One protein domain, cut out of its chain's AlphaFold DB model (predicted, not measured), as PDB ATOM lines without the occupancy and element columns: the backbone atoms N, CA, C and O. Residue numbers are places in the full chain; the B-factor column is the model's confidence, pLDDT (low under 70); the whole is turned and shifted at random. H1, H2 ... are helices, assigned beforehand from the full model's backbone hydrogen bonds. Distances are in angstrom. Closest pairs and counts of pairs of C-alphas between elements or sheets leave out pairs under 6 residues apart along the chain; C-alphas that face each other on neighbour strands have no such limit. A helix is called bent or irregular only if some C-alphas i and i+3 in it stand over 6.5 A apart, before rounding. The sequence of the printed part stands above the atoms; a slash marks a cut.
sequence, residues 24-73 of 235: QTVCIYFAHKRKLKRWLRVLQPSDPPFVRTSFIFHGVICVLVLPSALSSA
ATOM      1  N   GLN A  24      89.370 101.665  76.798       38.62
ATOM      2  CA  GLN A  24      88.532 102.766  76.312       38.62
ATOM      3  C   GLN A  24      87.443 103.107  77.337       38.62
ATOM      4  O   GLN A  24      86.279 102.740  77.177       38.62
ATOM      5  N   THR A  25      87.801 103.838  78.390       39.99
ATOM      6  CA  THR A  25      86.799 104.454  79.265       39.99
ATOM      7  C   THR A  25      86.211 105.666  78.551       39.99
ATOM      8  O   THR A  25      86.837 106.724  78.479       39.99
ATOM      9  N   VAL A  26      84.997 105.531  78.011       44.37
ATOM     10  CA  VAL A  26      84.241 106.667  77.467       44.37
ATOM     11  C   VAL A  26      83.834 107.572  78.632       44.37
ATOM     12  O   VAL A  26      82.800 107.374  79.266       44.37
ATOM     13  N   CYS A  27      84.663 108.569  78.944       41.27
ATOM     14  CA  CYS A  27      84.349 109.576  79.951       41.27
ATOM     15  C   CYS A  27      83.173 110.445  79.478       41.27
ATOM     16  O   CYS A  27      83.359 111.440  78.774       41.27
ATOM     17  N   ILE A  28      81.952 110.087  79.886       54.43
ATOM     18  CA  ILE A  28      80.753 110.906  79.676       54.43
ATOM     19  C   ILE A  28      80.855 112.146  80.575       54.43
ATOM     20  O   ILE A  28      80.467 112.143  81.743       54.43
ATOM     21  N   TYR A  29      81.401 113.232  80.028       54.11
ATOM     22  CA  TYR A  29      81.489 114.510  80.727       54.11
ATOM     23  C   TYR A  29      80.107 115.170  80.834       54.11
ATOM     24  O   TYR A  29      79.666 115.882  79.930       54.11
ATOM     25  N   PHE A  30      79.455 115.014  81.989       64.56
ATOM     26  CA  PHE A  30      78.252 115.767  82.358       64.56
ATOM     27  C   PHE A  30      78.571 117.260  82.578       64.56
ATOM     28  O   PHE A  30      78.696 117.765  83.697       64.56
ATOM     29  N   ALA A  31      78.706 118.007  81.483       73.28
ATOM     30  CA  ALA A  31      78.905 119.447  81.524       73.28
ATOM     31  C   ALA A  31      77.593 120.171  81.882       73.28
ATOM     32  O   ALA A  31      76.679 120.280  81.066       73.28
ATOM     33  N   HIS A  32      77.524 120.739  83.091       75.48
ATOM     34  CA  HIS A  32      76.432 121.618  83.530       75.48
ATOM     35  C   HIS A  32      76.050 122.648  82.443       75.48
ATOM     36  O   HIS A  32      76.937 123.307  81.893       75.48
ATOM     37  N   LYS A  33      74.747 122.844  82.162       76.39
ATOM     38  CA  LYS A  33      74.223 123.603  80.994       76.39
ATOM     39  C   LYS A  33      74.908 124.962  80.739       76.39
ATOM     40  O   LYS A  33      75.106 125.354  79.589       76.39
ATOM     41  N   ARG A  34      75.320 125.678  81.797       78.76
ATOM     42  CA  ARG A  34      76.057 126.957  81.690       78.76
ATOM     43  C   ARG A  34      77.458 126.811  81.065       78.76
ATOM     44  O   ARG A  34      77.867 127.702  80.325       78.76
ATOM     45  N   LYS A  35      78.174 125.706  81.322       77.24
ATOM     46  CA  LYS A  35      79.478 125.398  80.702       77.24
ATOM     47  C   LYS A  35      79.312 125.097  79.210       77.24
ATOM     48  O   LYS A  35      80.051 125.660  78.411       77.24
ATOM     49  N   LEU A  36      78.305 124.308  78.821       77.28
ATOM     50  CA  LEU A  36      78.044 123.974  77.412       77.28
ATOM     51  C   LEU A  36      77.837 125.236  76.545       77.28
ATOM     52  O   LEU A  36      78.461 125.376  75.499       77.28
ATOM     53  N   LYS A  37      77.079 126.234  77.031       78.73
ATOM     54  CA  LYS A  37      76.900 127.540  76.351       78.73
ATOM     55  C   LYS A  37      78.171 128.418  76.300       78.73
ATOM     56  O   LYS A  37      78.202 129.411  75.567       78.73
ATOM     57  N   ARG A  38      79.212 128.108  77.084       81.86
ATOM     58  CA  ARG A  38      80.546 128.720  76.941       81.86
ATOM     59  C   ARG A  38      81.353 127.976  75.871       81.86
ATOM     60  O   ARG A  38      81.860 128.641  74.982       81.86
ATOM     61  N   TRP A  39      81.365 126.640  75.879       76.96
ATOM     62  CA  TRP A  39      82.009 125.821  74.836       76.96
ATOM     63  C   TRP A  39      81.468 126.104  73.424       76.96
ATOM     64  O   TRP A  39      82.254 126.367  72.519       76.96
ATOM     65  N   LEU A  40      80.143 126.185  73.245       79.09
ATOM     66  CA  LEU A  40      79.536 126.559  71.954       79.09
ATOM     67  C   LEU A  40      79.892 127.974  71.462       79.09
ATOM     68  O   LEU A  40      79.682 128.263  70.291       79.09
ATOM     69  N   ARG A  41      80.404 128.860  72.327       81.35
ATOM     70  CA  ARG A  41      80.908 130.188  71.927       81.35
ATOM     71  C   ARG A  41      82.410 130.214  71.636       81.35
ATOM     72  O   ARG A  41      82.893 131.232  71.159       81.35
ATOM     73  N   VAL A  42      83.130 129.134  71.939       80.23
ATOM     74  CA  VAL A  42      84.566 128.985  71.644       80.23
ATOM     75  C   VAL A  42      84.788 128.299  70.293       80.23
ATOM     76  O   VAL A  42      85.771 128.613  69.637       80.23
ATOM     77  N   LEU A  43      83.866 127.433  69.853       77.67
ATOM     78  CA  LEU A  43      83.867 126.858  68.502       77.67
ATOM     79  C   LEU A  43      83.740 127.975  67.451       77.67
ATOM     80  O   LEU A  43      82.668 128.567  67.292       77.67
ATOM     81  N   GLN A  44      84.831 128.274  66.749       75.41
ATOM     82  CA  GLN A  44      84.888 129.337  65.748       75.41
ATOM     83  C   GLN A  44      84.541 128.802  64.346       75.41
ATOM     84  O   GLN A  44      84.805 127.634  64.044       75.41
ATOM     85  N   PRO A  45      84.019 129.648  63.430       72.57
ATOM     86  CA  PRO A  45      83.790 129.291  62.021       72.57
ATOM     87  C   PRO A  45      85.041 128.843  61.241       72.57
ATOM     88  O   PRO A  45      84.905 128.224  60.185       72.57
ATOM     89  N   SER A  46      86.238 129.061  61.788       80.60
ATOM     90  CA  SER A  46      87.547 128.624  61.283       80.60
ATOM     91  C   SER A  46      87.958 127.190  61.663       80.60
ATOM     92  O   SER A  46      88.855 126.647  61.022       80.60
ATOM     93  N   ASP A  47      87.332 126.561  62.666       80.33
ATOM     94  CA  ASP A  47      87.708 125.205  63.108       80.33
ATOM     95  C   ASP A  47      87.605 124.148  61.983       80.33
ATOM     96  O   ASP A  47      86.628 124.162  61.223       80.33
ATOM     97  N   PRO A  48      88.546 123.180  61.892       82.53
ATOM     98  CA  PRO A  48      88.502 122.122  60.885       82.53
ATOM     99  C   PRO A  48      87.181 121.333  60.919       82.53
ATOM    100  O   PRO A  48      86.675 121.033  62.007       82.53
ATOM    101  N   PRO A  49      86.639 120.908  59.759       81.58
ATOM    102  CA  PRO A  49      85.321 120.268  59.686       81.58
ATOM    103  C   PRO A  49      85.206 119.013  60.567       81.58
ATOM    104  O   PRO A  49      84.155 118.785  61.162       81.58
ATOM    105  N   PHE A  50      86.303 118.264  60.736       80.47
ATOM    106  CA  PHE A  50      86.396 117.095  61.619       80.47
ATOM    107  C   PHE A  50      86.096 117.394  63.100       80.47
ATOM    108  O   PHE A  50      85.514 116.558  63.789       80.47
ATOM    109  N   VAL A  51      86.459 118.581  63.602       81.96
ATOM    110  CA  VAL A  51      86.199 118.963  65.002       81.96
ATOM    111  C   VAL A  51      84.707 119.229  65.204       81.96
ATOM    112  O   VAL A  51      84.123 118.777  66.191       81.96
ATOM    113  N   ARG A  52      84.059 119.901  64.240       80.12
ATOM    114  CA  ARG A  52      82.616 120.180  64.302       80.12
ATOM    115  C   ARG A  52      81.773 118.925  64.170       80.12
ATOM    116  O   ARG A  52      80.839 118.759  64.951       80.12
ATOM    117  N   THR A  53      82.086 118.047  63.215       87.48
ATOM    118  CA  THR A  53      81.330 116.800  63.051       87.48
ATOM    119  C   THR A  53      81.442 115.941  64.304       87.48
ATOM    120  O   THR A  53      80.410 115.519  64.811       87.48
ATOM    121  N   SER A  54      82.642 115.776  64.873       88.38
ATOM    122  CA  SER A  54      82.841 115.061  66.143       88.38
ATOM    123  C   SER A  54      81.991 115.635  67.288       88.38
ATOM    124  O   SER A  54      81.240 114.896  67.927       88.38
ATOM    125  N   PHE A  55      82.005 116.959  67.500       88.25
ATOM    126  CA  PHE A  55      81.171 117.601  68.528       88.25
ATOM    127  C   PHE A  55      79.665 117.395  68.305       88.25
ATOM    128  O   PHE A  55      78.928 117.176  69.269       88.25
ATOM    129  N   ILE A  56      79.199 117.442  67.052       90.48
ATOM    130  CA  ILE A  56      77.793 117.192  66.706       90.48
ATOM    131  C   ILE A  56      77.437 115.719  66.945       90.48
ATOM    132  O   ILE A  56      76.430 115.451  67.594       90.48
ATOM    133  N   PHE A  57      78.270 114.770  66.503       89.18
ATOM    134  CA  PHE A  57      78.054 113.338  66.730       89.18
ATOM    135  C   PHE A  57      78.002 113.001  68.222       89.18
ATOM    136  O   PHE A  57      77.035 112.384  68.664       89.18
ATOM    137  N   HIS A  58      78.963 113.465  69.027       89.44
ATOM    138  CA  HIS A  58      78.929 113.255  70.477       89.44
ATOM    139  C   HIS A  58      77.724 113.936  71.140       89.44
ATOM    140  O   HIS A  58      77.110 113.337  72.023       89.44
ATOM    141  N   GLY A  59      77.339 115.138  70.701       93.93
ATOM    142  CA  GLY A  59      76.135 115.818  71.183       93.93
ATOM    143  C   GLY A  59      74.853 115.028  70.896       93.93
ATOM    144  O   GLY A  59      74.041 114.835  71.800       93.93
ATOM    145  N   VAL A  60      74.697 114.522  69.671       92.90
ATOM    146  CA  VAL A  60      73.549 113.698  69.254       92.90
ATOM    147  C   VAL A  60      73.521 112.365  70.006       92.90
ATOM    148  O   VAL A  60      72.472 112.002  70.533       92.90
ATOM    149  N   ILE A  61      74.660 111.675  70.139       91.84
ATOM    150  CA  ILE A  61      74.765 110.427  70.914       91.84
ATOM    151  C   ILE A  61      74.380 110.672  72.378       91.84
ATOM    152  O   ILE A  61      73.555 109.941  72.917       91.84
ATOM    153  N   CYS A  62      74.897 111.728  73.015       91.15
ATOM    154  CA  CYS A  62      74.534 112.053  74.397       91.15
ATOM    155  C   CYS A  62      73.033 112.348  74.548       91.15
ATOM    156  O   CYS A  62      72.424 111.890  75.509       91.15
ATOM    157  N   VAL A  63      72.422 113.083  73.611       91.57
ATOM    158  CA  VAL A  63      70.987 113.421  73.660       91.57
ATOM    159  C   VAL A  63      70.084 112.216  73.370       91.57
ATOM    160  O   VAL A  63      68.987 112.167  73.917       91.57
ATOM    161  N   LEU A  64      70.525 111.244  72.567       89.54
ATOM    162  CA  LEU A  64      69.771 110.013  72.299       89.54
ATOM    163  C   LEU A  64      69.922 108.964  73.411       89.54
ATOM    164  O   LEU A  64      68.946 108.300  73.745       89.54
ATOM    165  N   VAL A  65      71.110 108.825  74.006       89.73
ATOM    166  CA  VAL A  65      71.389 107.782  75.011       89.73
ATOM    167  C   VAL A  65      70.928 108.181  76.420       89.73
ATOM    168  O   VAL A  65      70.467 107.314  77.164       89.73
ATOM    169  N   LEU A  66      70.988 109.470  76.801       87.08
ATOM    170  CA  LEU A  66      70.529 109.911  78.132       87.08
ATOM    171  C   LEU A  66      69.067 109.526  78.429       87.08
ATOM    172  O   LEU A  66      68.830 108.976  79.501       87.08
ATOM    173  N   PRO A  67      68.083 109.794  77.544       83.28
ATOM    174  CA  PRO A  67      66.688 109.455  77.804       83.28
ATOM    175  C   PRO A  67      66.466 107.955  77.999       83.28
ATOM    176  O   PRO A  67      65.726 107.587  78.900       83.28
ATOM    177  N   SER A  68      67.140 107.094  77.229       81.87
ATOM    178  CA  SER A  68      67.038 105.638  77.396       81.87
ATOM    179  C   SER A  68      67.578 105.176  78.752       81.87
ATOM    180  O   SER A  68      66.899 104.428  79.447       81.87
ATOM    181  N   ALA A  69      68.748 105.677  79.166       80.34
ATOM    182  CA  ALA A  69      69.345 105.342  80.463       80.34
ATOM    183  C   ALA A  69      68.545 105.900  81.659       80.34
ATOM    184  O   ALA A  69      68.483 105.276  82.717       80.34
ATOM    185  N   LEU A  70      67.911 107.067  81.496       82.49
ATOM    186  CA  LEU A  70      67.007 107.633  82.501       82.49
ATOM    187  C   LEU A  70      65.663 106.892  82.544       82.49
ATOM    188  O   LEU A  70      65.122 106.703  83.627       82.49
ATOM    189  N   SER A  71      65.147 106.427  81.402       81.70
ATOM    190  CA  SER A  71      63.910 105.638  81.342       81.70
ATOM    191  C   SER A  71      64.071 104.301  82.064       81.70
ATOM    192  O   SER A  71      63.235 103.970  82.899       81.70
ATOM    193  N   SER A  72      65.179 103.581  81.836       76.73
ATOM    194  CA  SER A  72      65.450 102.313  82.531       76.73
ATOM    195  C   SER A  72      65.640 102.475  84.043       76.73
ATOM    196  O   SER A  72      65.404 101.535  84.792       76.73
ATOM    197  N   ALA A  73      66.052 103.658  84.513       70.95
ATOM    198  CA  ALA A  73      66.168 103.946  85.944       70.95
ATOM    199  C   ALA A  73      64.811 104.242  86.616       70.95
ATOM    200  O   ALA A  73      64.691 104.102  87.832       70.95
TER     201      ALA A  73
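What this domain is: This is residues 24 to 73 of the 235 residues of an uncharacterized protein of Trypanosoma cruzi (strain CL Brener) (UniProt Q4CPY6). This is a loose, open frame of two helices: the long H2 makes the longest axis, and the short H1 runs the other way at a distance from it, joined to it by a loop through residues 40 to 48. The unnamed first stretch, residues 24 to 32, crosses over the middle of H2 on its way to H1. The printed part has 50 residues, with H1 then H2, no named strand, and is all helix. It is loose, with a radius of gyration of the C-alphas of 12.9 A, and spans 41 by 24 by 19 A.

Where its parts are: Start at C-alpha 24, at (88.532, 102.766, 76.312). Find H1, residues 33 to 39, beginning at (74.223, 123.603, 80.994). H2, residues 49 to 73, runs 36.4 A to C-alpha 73 at (66.168, 103.946, 85.944).

How they stand to each other: H1 and H2 are apart, with no C-alphas within 8 A. Check O i to N i+4: 2 of 3 pairs in H1 and 19 of 21 in H2 are within hydrogen-bond range. H2 is neither bent nor irregular, but only just: C-alphas 64 and 67 are 6.3 A apart.

The domain as a whole: The C-alphas farthest apart, of Ser 46 and Ala 73, are 40.9 A apart. The printed part has no cut, and the link from H1 to H2 is short. Look for low confidence, under 70, at residues 24 to 30.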